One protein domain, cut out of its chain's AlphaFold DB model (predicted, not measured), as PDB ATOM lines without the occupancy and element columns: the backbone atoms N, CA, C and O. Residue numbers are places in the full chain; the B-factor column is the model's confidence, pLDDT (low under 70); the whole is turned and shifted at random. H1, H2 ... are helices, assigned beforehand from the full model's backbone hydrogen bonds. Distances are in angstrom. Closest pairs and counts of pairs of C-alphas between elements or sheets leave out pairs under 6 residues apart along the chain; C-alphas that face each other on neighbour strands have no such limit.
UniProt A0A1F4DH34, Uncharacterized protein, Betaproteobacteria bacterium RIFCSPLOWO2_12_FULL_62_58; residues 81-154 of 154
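AT A GLANCE: This is residues 81 to 154 of the 154 residues of an uncharacterized protein of Betaproteobacteria bacterium RIFCSPLOWO2_12_FULL_62_58 (UniProt A0A1F4DH34). The longest helix, H1, reaches out as an arm from a helical hairpin of H2 and H3; H1 and H2 meet near their joined ends as a V. Residues 81 to 95 of H1 stick out at one end of a rod, and residues 147 to 154 stick out at the other. The printed part has 74 residues with three named helices, in the order H1, H2, H3, and no named strand; the class is all helix. The whole is loose, with a radius of gyration of the C-alphas of 15.3 A and spans of 62 by 29 by 13 A.

IN THESE COORDINATES: H1, residues 81 to 101, begins with C-alpha 81 at (11.549, -43.992, -24.058) and is 30.1 A long from first to last C-alpha, with a kink of 38 degrees near residue 89. H2, residues 106 to 123, begins with C-alpha 106 at (22.921, -29.910, 11.608) and is 25.8 A long, with a kink of 30 degrees near residue 117. H3, residues 130 to 149, is 27.6 A long and ends with C-alpha 149 at (33.398, -30.398, 17.461).

HOW THE PARTS SIT: H1 and H2 are close but not clearly touching; their closest C-alphas, of Ile 100 and Ala 109, are 7.8 A apart. They run opposite ways at a steep tilt of 39 degrees. H2 and H3 form a helical hairpin and touch, the closest C-alphas being those of Gly 115 and Gly 138, 4.0 A apart. They run opposite ways at a steep tilt of 40 degrees. H1 and H3 are apart. In H3 every O i to N i+4 pair is within hydrogen-bond range; in H1 15 of 17 are, and in H2 12 of 14.

THE WHOLE: The two C-alphas farthest apart, of Pro 81 and Ala 154, the chain's last residue, are 61.9 A apart. The printed part has no cut; the link from H1 to H2 is tight and that from H2 to H3 is short. Residues 124 to 129 also stand free. Mean pLDDT of the printed part is 70.6; 34 residues are under 70, namely 101 to 112, 114 to 115, 118 to 131 and 149 to 154.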
ATOM      1  N   PRO A  81      10.284 -43.633 -24.709       83.25
ATOM      2  CA  PRO A  81      11.549 -43.992 -24.058       83.25
ATOM      3  C   PRO A  81      11.995 -43.015 -22.959       83.25
ATOM      4  O   PRO A  81      12.466 -43.449 -21.908       83.25
ATOM      5  N   LEU A  82      11.789 -41.706 -23.161       86.12
ATOM      6  CA  LEU A  82      12.139 -40.672 -22.179       86.12
ATOM      7  C   LEU A  82      11.372 -40.822 -20.858       86.12
ATOM      8  O   LEU A  82      11.964 -40.684 -19.791       86.12
ATOM      9  N   LEU A  83      10.071 -41.128 -20.913       85.25
ATOM     10  CA  LEU A  83       9.261 -41.283 -19.702       85.25
ATOM     11  C   LEU A  83       9.680 -42.522 -18.911       85.25
ATOM     12  O   LEU A  83       9.788 -42.453 -17.691       85.25
ATOM     13  N   ARG A  84       9.992 -43.634 -19.594       81.94
ATOM     14  CA  ARG A  84      10.516 -44.845 -18.939       81.94
ATOM     15  C   ARG A  84      11.814 -44.554 -18.187       81.94
ATOM     16  O   ARG A  84      11.957 -44.975 -17.044       81.94
ATOM     17  N   LEU A  85      12.719 -43.786 -18.798       84.62
ATOM     18  CA  LEU A  85      13.955 -43.346 -18.148       84.62
ATOM     19  C   LEU A  85      13.652 -42.481 -16.913       84.62
ATOM     20  O   LEU A  85      14.209 -42.714 -15.843       84.62
ATOM     21  N   GLY A  86      12.720 -41.530 -17.038       86.25
ATOM     22  CA  GLY A  86      12.277 -40.680 -15.932       86.25
ATOM     23  C   GLY A  86      11.740 -41.477 -14.739       86.25
ATOM     24  O   GLY A  86      12.100 -41.185 -13.600       86.25
ATOM     25  N   PHE A  87      10.955 -42.529 -14.985       85.06
ATOM     26  CA  PHE A  87      10.461 -43.412 -13.923       85.06
ATOM     27  C   PHE A  87      11.582 -44.162 -13.191       85.06
ATOM     28  O   PHE A  87      11.515 -44.294 -11.971       85.06
ATOM     29  N   VAL A  88      12.634 -44.592 -13.897       85.50
ATOM     30  CA  VAL A  88      13.810 -45.229 -13.273       85.50
ATOM     31  C   VAL A  88      14.537 -44.254 -12.339       85.50
ATOM     32  O   VAL A  88      14.955 -44.638 -11.248       85.50
ATOM     33  N   PHE A  89      14.639 -42.979 -12.721       85.25
ATOM     34  CA  PHE A  89      15.243 -41.942 -11.876       85.25
ATOM     35  C   PHE A  89      14.330 -41.451 -10.745       85.25
ATOM     36  O   PHE A  89      14.812 -40.828  -9.798       85.25
ATOM     37  N   LEU A  90      13.033 -41.758 -10.786       86.00
ATOM     38  CA  LEU A  90      12.083 -41.311  -9.771       86.00
ATOM     39  C   LEU A  90      12.422 -41.870  -8.383       86.00
ATOM     40  O   LEU A  90      12.340 -41.148  -7.395       86.00
ATOM     41  N   THR A  91      12.849 -43.134  -8.305       83.12
ATOM     42  CA  THR A  91      13.233 -43.789  -7.046       83.12
ATOM     43  C   THR A  91      14.410 -43.094  -6.349       83.12
ATOM     44  O   THR A  91      14.238 -42.674  -5.202       83.12
ATOM     45  N   PRO A  92      15.589 -42.915  -6.979       81.62
ATOM     46  CA  PRO A  92      16.695 -42.208  -6.334       81.62
ATOM     47  C   PRO A  92      16.362 -40.741  -6.025       81.62
ATOM     48  O   PRO A  92      16.746 -40.253  -4.964       81.62
ATOM     49  N   VAL A  93      15.601 -40.049  -6.884       85.38
ATOM     50  CA  VAL A  93      15.153 -38.669  -6.617       85.38
ATOM     51  C   VAL A  93      14.234 -38.608  -5.397       85.38
ATOM     52  O   VAL A  93      14.406 -37.739  -4.545       85.38
ATOM     53  N   TYR A  94      13.293 -39.545  -5.266       81.56
ATOM     54  CA  TYR A  94      12.395 -39.634  -4.115       81.56
ATOM     55  C   TYR A  94      13.170 -39.802  -2.804       81.56
ATOM     56  O   TYR A  94      12.943 -39.050  -1.853       81.56
ATOM     57  N   PHE A  95      14.135 -40.727  -2.772       75.81
ATOM     58  CA  PHE A  95      15.008 -40.895  -1.610       75.81
ATOM     59  C   PHE A  95      15.799 -39.625  -1.304       75.81
ATOM     60  O   PHE A  95      15.867 -39.219  -0.148       75.81
ATOM     61  N   PHE A  96      16.351 -38.966  -2.322       79.56
ATOM     62  CA  PHE A  96      17.115 -37.735  -2.147       79.56
ATOM     63  C   PHE A  96      16.274 -36.602  -1.542       79.56
ATOM     64  O   PHE A  96      16.681 -35.981  -0.560       79.56
ATOM     65  N   VAL A  97      15.070 -36.371  -2.077       80.44
ATOM     66  CA  VAL A  97      14.145 -35.340  -1.581       80.44
ATOM     67  C   VAL A  97      13.736 -35.620  -0.142       80.44
ATOM     68  O   VAL A  97      13.714 -34.701   0.678       80.44
ATOM     69  N   ILE A  98      13.441 -36.877   0.196       72.44
ATOM     70  CA  ILE A  98      13.074 -37.208   1.570       72.44
ATOM     71  C   ILE A  98      14.261 -37.070   2.516       72.44
ATOM     72  O   ILE A  98      14.093 -36.510   3.595       72.44
ATOM     73  N   LEU A  99      15.448 -37.538   2.130       72.25
ATOM     74  CA  LEU A  99      16.644 -37.406   2.955       72.25
ATOM     75  C   LEU A  99      16.921 -35.939   3.292       72.25
ATOM     76  O   LEU A  99      17.179 -35.631   4.449       72.25
ATOM     77  N   ILE A 100      16.790 -35.033   2.317       72.00
ATOM     78  CA  ILE A 100      16.902 -33.585   2.542       72.00
ATOM     79  C   ILE A 100      15.770 -33.073   3.438       72.00
ATOM     80  O   ILE A 100      16.022 -32.313   4.371       72.00
ATOM     81  N   GLY A 101      14.529 -33.486   3.177       67.25
ATOM     82  CA  GLY A 101      13.365 -33.082   3.968       67.25
ATOM     83  C   GLY A 101      13.407 -33.557   5.426       67.25
ATOM     84  O   GLY A 101      12.788 -32.932   6.288       67.25
ATOM     85  N   ASP A 102      14.147 -34.629   5.711       65.69
ATOM     86  CA  ASP A 102      14.339 -35.183   7.053       65.69
ATOM     87  C   ASP A 102      15.604 -34.654   7.755       65.69
ATOM     88  O   ASP A 102      15.881 -35.015   8.902       65.69
ATOM     89  N   VAL A 103      16.349 -33.729   7.130       67.44
ATOM     90  CA  VAL A 103      17.433 -32.976   7.784       67.44
ATOM     91  C   VAL A 103      16.840 -32.052   8.847       67.44
ATOM     92  O   VAL A 103      16.649 -30.854   8.668       67.44
ATOM     93  N   ARG A 104      16.545 -32.624  10.011       60.97
ATOM     94  CA  ARG A 104      16.035 -31.897  11.178       60.97
ATOM     95  C   ARG A 104      17.151 -31.349  12.062       60.97
ATOM     96  O   ARG A 104      16.900 -30.513  12.922       60.97
ATOM     97  N   THR A 105      18.388 -31.815  11.879       62.69
ATOM     98  CA  THR A 105      19.544 -31.416  12.693       62.69
ATOM     99  C   THR A 105      20.761 -31.110  11.822       62.69
ATOM    100  O   THR A 105      20.969 -31.743  10.788       62.69
ATOM    101  N   ARG A 106      21.623 -30.179  12.266       61.81
ATOM    102  CA  ARG A 106      22.921 -29.910  11.608       61.81
ATOM    103  C   ARG A 106      23.780 -31.177  11.462       61.81
ATOM    104  O   ARG A 106      24.517 -31.284  10.492       61.81
ATOM    105  N   LEU A 107      23.638 -32.143  12.376       63.09
ATOM    106  CA  LEU A 107      24.296 -33.453  12.292       63.09
ATOM    107  C   LEU A 107      23.830 -34.242  11.068       63.09
ATOM    108  O   LEU A 107      24.659 -34.751  10.322       63.09
ATOM    109  N   ALA A 108      22.514 -34.316  10.852       64.62
ATOM    110  CA  ALA A 108      21.943 -34.992   9.692       64.62
ATOM    111  C   ALA A 108      22.407 -34.336   8.383       64.62
ATOM    112  O   ALA A 108      22.749 -35.045   7.444       64.62
ATOM    113  N   ALA A 109      22.518 -33.002   8.351       68.19
ATOM    114  CA  ALA A 109      23.020 -32.263   7.191       68.19
ATOM    115  C   ALA A 109      24.483 -32.608   6.866       68.19
ATOM    116  O   ALA A 109      24.814 -32.904   5.721       68.19
ATOM    117  N   VAL A 110      25.358 -32.594   7.881       65.88
ATOM    118  CA  VAL A 110      26.787 -32.911   7.720       65.88
ATOM    119  C   VAL A 110      26.980 -34.384   7.353       65.88
ATOM    120  O   VAL A 110      27.791 -34.687   6.485       65.88
ATOM    121  N   ALA A 111      26.195 -35.297   7.933       67.19
ATOM    122  CA  ALA A 111      26.202 -36.713   7.564       67.19
ATOM    123  C   ALA A 111      25.778 -36.947   6.112       67.19
ATOM    124  O   ALA A 111      26.434 -37.707   5.402       67.19
ATOM    125  N   LEU A 112      24.739 -36.248   5.648       67.25
ATOM    126  CA  LEU A 112      24.303 -36.288   4.255       67.25
ATOM    127  C   LEU A 112      25.355 -35.725   3.301       67.25
ATOM    128  O   LEU A 112      25.634 -36.351   2.284       67.25
ATOM    129  N   ALA A 113      25.983 -34.598   3.639       72.25
ATOM    130  CA  ALA A 113      27.043 -34.011   2.822       72.25
ATOM    131  C   ALA A 113      28.283 -34.921   2.744       72.25
ATOM    132  O   ALA A 113      28.805 -35.167   1.657       72.25
ATOM    133  N   CYS A 114      28.725 -35.481   3.876       67.69
ATOM    134  CA  CYS A 114      29.834 -36.434   3.913       67.69
ATOM    135  C   CYS A 114      29.508 -37.729   3.152       67.69
ATOM    136  O   CYS A 114      30.355 -38.223   2.413       67.69
ATOM    137  N   GLY A 115      28.290 -38.260   3.287       67.88
ATOM    138  CA  GLY A 115      27.824 -39.428   2.532       67.88
ATOM    139  C   GLY A 115      27.735 -39.165   1.027       67.88
ATOM    140  O   GLY A 115      28.185 -39.991   0.237       67.88
ATOM    141  N   ALA A 116      27.241 -37.991   0.621       70.06
ATOM    142  CA  ALA A 116      27.166 -37.582  -0.782       70.06
ATOM    143  C   ALA A 116      28.553 -37.429  -1.428       70.06
ATOM    144  O   ALA A 116      28.723 -37.792  -2.587       70.06
ATOM    145  N   LEU A 117      29.554 -36.951  -0.681       70.50
ATOM    146  CA  LEU A 117      30.946 -36.876  -1.143       70.50
ATOM    147  C   LEU A 117      31.636 -38.249  -1.164       70.50
ATOM    148  O   LEU A 117      32.461 -38.514  -2.035       70.50
ATOM    149  N   ALA A 118      31.289 -39.139  -0.229       65.50
ATOM    150  CA  ALA A 118      31.813 -40.503  -0.179       65.50
ATOM    151  C   ALA A 118      31.191 -41.423  -1.249       65.50
ATOM    152  O   ALA A 118      31.840 -42.364  -1.702       65.50
ATOM    153  N   GLY A 119      29.953 -41.154  -1.679       62.88
ATOM    154  CA  GLY A 119      29.215 -41.940  -2.676       62.88
ATOM    155  C   GLY A 119      29.985 -42.186  -3.984       62.88
ATOM    156  O   GLY A 119      30.185 -43.349  -4.338       62.88
ATOM    157  N   PRO A 120      30.477 -41.140  -4.677       65.06
ATOM    158  CA  PRO A 120      31.272 -41.278  -5.899       65.06
ATOM    159  C   PRO A 120      32.559 -42.086  -5.700       65.06
ATOM    160  O   PRO A 120      32.920 -42.877  -6.568       65.06
ATOM    161  N   LEU A 121      33.227 -41.936  -4.547       60.88
ATOM    162  CA  LEU A 121      34.454 -42.675  -4.230       60.88
ATOM    163  C   LEU A 121      34.196 -44.181  -4.072       60.88
ATOM    164  O   LEU A 121      34.980 -44.993  -4.557       60.88
ATOM    165  N   PHE A 122      33.094 -44.570  -3.421       58.25
ATOM    166  CA  PHE A 122      32.769 -45.984  -3.189       58.25
ATOM    167  C   PHE A 122      32.070 -46.664  -4.371       58.25
ATOM    168  O   PHE A 122      32.155 -47.888  -4.504       58.25
ATOM    169  N   HIS A 123      31.442 -45.898  -5.267       59.69
ATOM    170  CA  HIS A 123      30.863 -46.436  -6.502       59.69
ATOM    171  C   HIS A 123      31.933 -47.035  -7.441       59.69
ATOM    172  O   HIS A 123      31.619 -47.897  -8.261       59.69
ATOM    173  N   LEU A 124      33.200 -46.632  -7.297       59.28
ATOM    174  CA  LEU A 124      34.328 -47.186  -8.055       59.28
ATOM    175  C   LEU A 124      34.741 -48.596  -7.600       59.28
ATOM    176  O   LEU A 124      35.400 -49.301  -8.357       59.28
ATOM    177  N   VAL A 125      34.360 -49.020  -6.390       61.91
ATOM    178  CA  VAL A 125      34.778 -50.313  -5.817       61.91
ATOM    179  C   VAL A 125      33.689 -51.376  -5.974       61.91
ATOM    180  O   VAL A 125      33.988 -52.517  -6.314       61.91
ATOM    181  N   SER A 126      32.413 -51.029  -5.760       55.69
ATOM    182  CA  SER A 126      31.287 -51.924  -6.069       55.69
ATOM    183  C   SER A 126      29.962 -51.161  -6.187       55.69
ATOM    184  O   SER A 126      29.554 -50.456  -5.267       55.69
ATOM    185  N   ALA A 127      29.246 -51.328  -7.303       60.12
ATOM    186  CA  ALA A 127      27.971 -50.638  -7.538       60.12
ATOM    187  C   ALA A 127      26.832 -51.128  -6.619       60.12
ATOM    188  O   ALA A 127      25.931 -50.363  -6.288       60.12
ATOM    189  N   GLN A 128      26.878 -52.387  -6.164       65.12
ATOM    190  CA  GLN A 128      25.836 -52.969  -5.303       65.12
ATOM    191  C   GLN A 128      25.985 -52.592  -3.821       65.12
ATOM    192  O   GLN A 128      24.982 -52.354  -3.155       65.12
ATOM    193  N   TRP A 129      27.216 -52.498  -3.303       64.31
ATOM    194  CA  TRP A 129      27.475 -52.179  -1.890       64.31
ATOM    195  C   TRP A 129      27.924 -50.736  -1.665       64.31
ATOM    196  O   TRP A 129      27.943 -50.273  -0.526       64.31
ATOM    197  N   GLY A 130      28.244 -50.002  -2.734       66.06
ATOM    198  CA  GLY A 130      28.765 -48.640  -2.662       66.06
ATOM    199  C   GLY A 130      27.841 -47.669  -1.929       66.06
ATOM    200  O   GLY A 130      28.319 -46.846  -1.155       66.06
ATOM    201  N   ILE A 131      26.519 -47.796  -2.080       67.75
ATOM    202  CA  ILE A 131      25.546 -46.938  -1.377       67.75
ATOM    203  C   ILE A 131      25.515 -47.254   0.129       67.75
ATOM    204  O   ILE A 131      25.531 -46.348   0.958       67.75
ATOM    205  N   LEU A 132      25.531 -48.538   0.495       74.56
ATOM    206  CA  LEU A 132      25.525 -48.990   1.890       74.56
ATOM    207  C   LEU A 132      26.828 -48.605   2.608       74.56
ATOM    208  O   LEU A 132      26.795 -48.046   3.705       74.56
ATOM    209  N   LEU A 133      27.971 -48.843   1.959       74.00
ATOM    210  CA  LEU A 133      29.294 -48.492   2.475       74.00
ATOM    211  C   LEU A 133      29.499 -46.979   2.549       74.00
ATOM    212  O   LEU A 133      29.983 -46.495   3.565       74.00
ATOM    213  N   SER A 134      29.097 -46.211   1.532       72.12
ATOM    214  CA  SER A 134      29.198 -44.744   1.575       72.12
ATOM    215  C   SER A 134      28.307 -44.129   2.651       72.12
ATOM    216  O   SER A 134      28.750 -43.213   3.340       72.12
ATOM    217  N   GLY A 135      27.098 -44.660   2.864       72.50
ATOM    218  CA  GLY A 135      26.235 -44.258   3.975       72.50
ATOM    219  C   GLY A 135      26.863 -44.565   5.337       72.50
ATOM    220  O   GLY A 135      26.903 -43.697   6.210       72.50
ATOM    221  N   PHE A 136      27.422 -45.766   5.508       77.81
ATOM    222  CA  PHE A 136      28.083 -46.173   6.750       77.81
ATOM    223  C   PHE A 136      29.355 -45.361   7.036       77.81
ATOM    224  O   PHE A 136      29.522 -44.822   8.132       77.81
ATOM    225  N   VAL A 137      30.241 -45.229   6.048       79.56
ATOM    226  CA  VAL A 137      31.506 -44.491   6.163       79.56
ATOM    227  C   VAL A 137      31.243 -42.993   6.304       79.56
ATOM    228  O   VAL A 137      31.779 -42.368   7.216       79.56
ATOM    229  N   GLY A 138      30.369 -42.418   5.475       74.44
ATOM    230  CA  GLY A 138      29.982 -41.009   5.550       74.44
ATOM    231  C   GLY A 138      29.319 -40.653   6.881       74.44
ATOM    232  O   GLY A 138      29.684 -39.653   7.500       74.44
ATOM    233  N   GLY A 139      28.415 -41.507   7.375       72.38
ATOM    234  CA  GLY A 139      27.789 -41.353   8.689       72.38
ATOM    235  C   GLY A 139      28.786 -41.472   9.845       72.38
ATOM    236  O   GLY A 139      28.755 -40.663  10.772       72.38
ATOM    237  N   THR A 140      29.722 -42.424   9.766       81.62
ATOM    238  CA  THR A 140      30.788 -42.606  10.766       81.62
ATOM    239  C   THR A 140      31.726 -41.400  10.804       81.62
ATOM    240  O   THR A 140      32.016 -40.881  11.881       81.62
ATOM    241  N   ILE A 141      32.156 -40.897   9.644       78.56
ATOM    242  CA  ILE A 141      33.004 -39.702   9.538       78.56
ATOM    243  C   ILE A 141      32.274 -38.481  10.104       78.56
ATOM    244  O   ILE A 141      32.837 -37.764  10.929       78.56
ATOM    245  N   ALA A 142      31.009 -38.269   9.738       75.31
ATOM    246  CA  ALA A 142      30.224 -37.157  10.263       75.31
ATOM    247  C   ALA A 142      30.016 -37.245  11.781       75.31
ATOM    248  O   ALA A 142      30.117 -36.232  12.477       75.31
ATOM    249  N   TYR A 143      29.800 -38.451  12.316       74.00
ATOM    250  CA  TYR A 143      29.740 -38.678  13.757       74.00
ATOM    251  C   TYR A 143      31.068 -38.340  14.444       74.00
ATOM    252  O   TYR A 143      31.070 -37.657  15.467       74.00
ATOM    253  N   LEU A 144      32.205 -38.761  13.880       80.50
ATOM    254  CA  LEU A 144      33.531 -38.461  14.428       80.50
ATOM    255  C   LEU A 144      33.844 -36.960  14.386       80.50
ATOM    256  O   LEU A 144      34.301 -36.413  15.392       80.50
ATOM    257  N   ILE A 145      33.547 -36.285  13.273       76.50
ATOM    258  CA  ILE A 145      33.705 -34.831  13.126       76.50
ATOM    259  C   ILE A 145      32.844 -34.109  14.166       76.50
ATOM    260  O   ILE A 145      33.340 -33.247  14.892       76.50
ATOM    261  N   GLN A 146      31.576 -34.496  14.319       70.12
ATOM    262  CA  GLN A 146      30.700 -33.871  15.305       70.12
ATOM    263  C   GLN A 146      31.112 -34.181  16.749       70.12
ATOM    264  O   GLN A 146      31.020 -33.302  17.607       70.12
ATOM    265  N   ARG A 147      31.587 -35.396  17.042       73.38
ATOM    266  CA  ARG A 147      32.118 -35.758  18.364       73.38
ATOM    267  C   ARG A 147      33.329 -34.901  18.725       73.38
ATOM    268  O   ARG A 147      33.448 -34.500  19.876       73.38
ATOM    269  N   ARG A 148      34.197 -34.598  17.756       73.25
ATOM    270  CA  ARG A 148      35.348 -33.703  17.943       73.25
ATOM    271  C   ARG A 148      34.922 -32.242  18.116       73.25
ATOM    272  O   ARG A 148      35.449 -31.582  18.997       73.25
ATOM    273  N   LEU A 149      33.930 -31.769  17.357       67.00
ATOM    274  CA  LEU A 149      33.398 -30.398  17.461       67.00
ATOM    275  C   LEU A 149      32.564 -30.143  18.730       67.00
ATOM    276  O   LEU A 149      32.426 -29.001  19.149       67.00
ATOM    277  N   ARG A 150      31.987 -31.189  19.337       62.75
ATOM    278  CA  ARG A 150      31.222 -31.106  20.593       62.75
ATOM    279  C   ARG A 150      32.060 -31.295  21.856       62.75
ATOM    280  O   ARG A 150      31.461 -31.309  22.923       62.75
ATOM    281  N   GLN A 151      33.380 -31.461  21.775       51.22
ATOM    282  CA  GLN A 151      34.245 -31.374  22.956       51.22
ATOM    283  C   GLN A 151      34.353 -29.888  23.332       51.22
ATOM    284  O   GLN A 151      35.010 -29.142  22.604       51.22
ATOM    285  N   PRO A 152      33.694 -29.414  24.407       45.41
ATOM    286  CA  PRO A 152      34.023 -28.114  24.958       45.41
ATOM    287  C   PRO A 152      35.445 -28.236  25.505       45.41
ATOM    288  O   PRO A 152      35.784 -29.246  26.125       45.41
ATOM    289  N   HIS A 153      36.269 -27.232  25.239       41.47
ATOM    290  CA  HIS A 153      37.533 -27.045  25.933       41.47
ATOM    291  C   HIS A 153      37.279 -27.189  27.444       41.47
ATOM    292  O   HIS A 153      36.437 -26.467  27.986       41.47
ATOM    293  N   ALA A 154      37.928 -28.178  28.061       37.44
ATOM    294  CA  ALA A 154      38.167 -28.190  29.497       37.44
ATOM    295  C   ALA A 154      39.158 -27.074  29.845       37.44
ATOM    296  O   ALA A 154      40.040 -26.806  28.992       37.44
TER     297      ALA A 154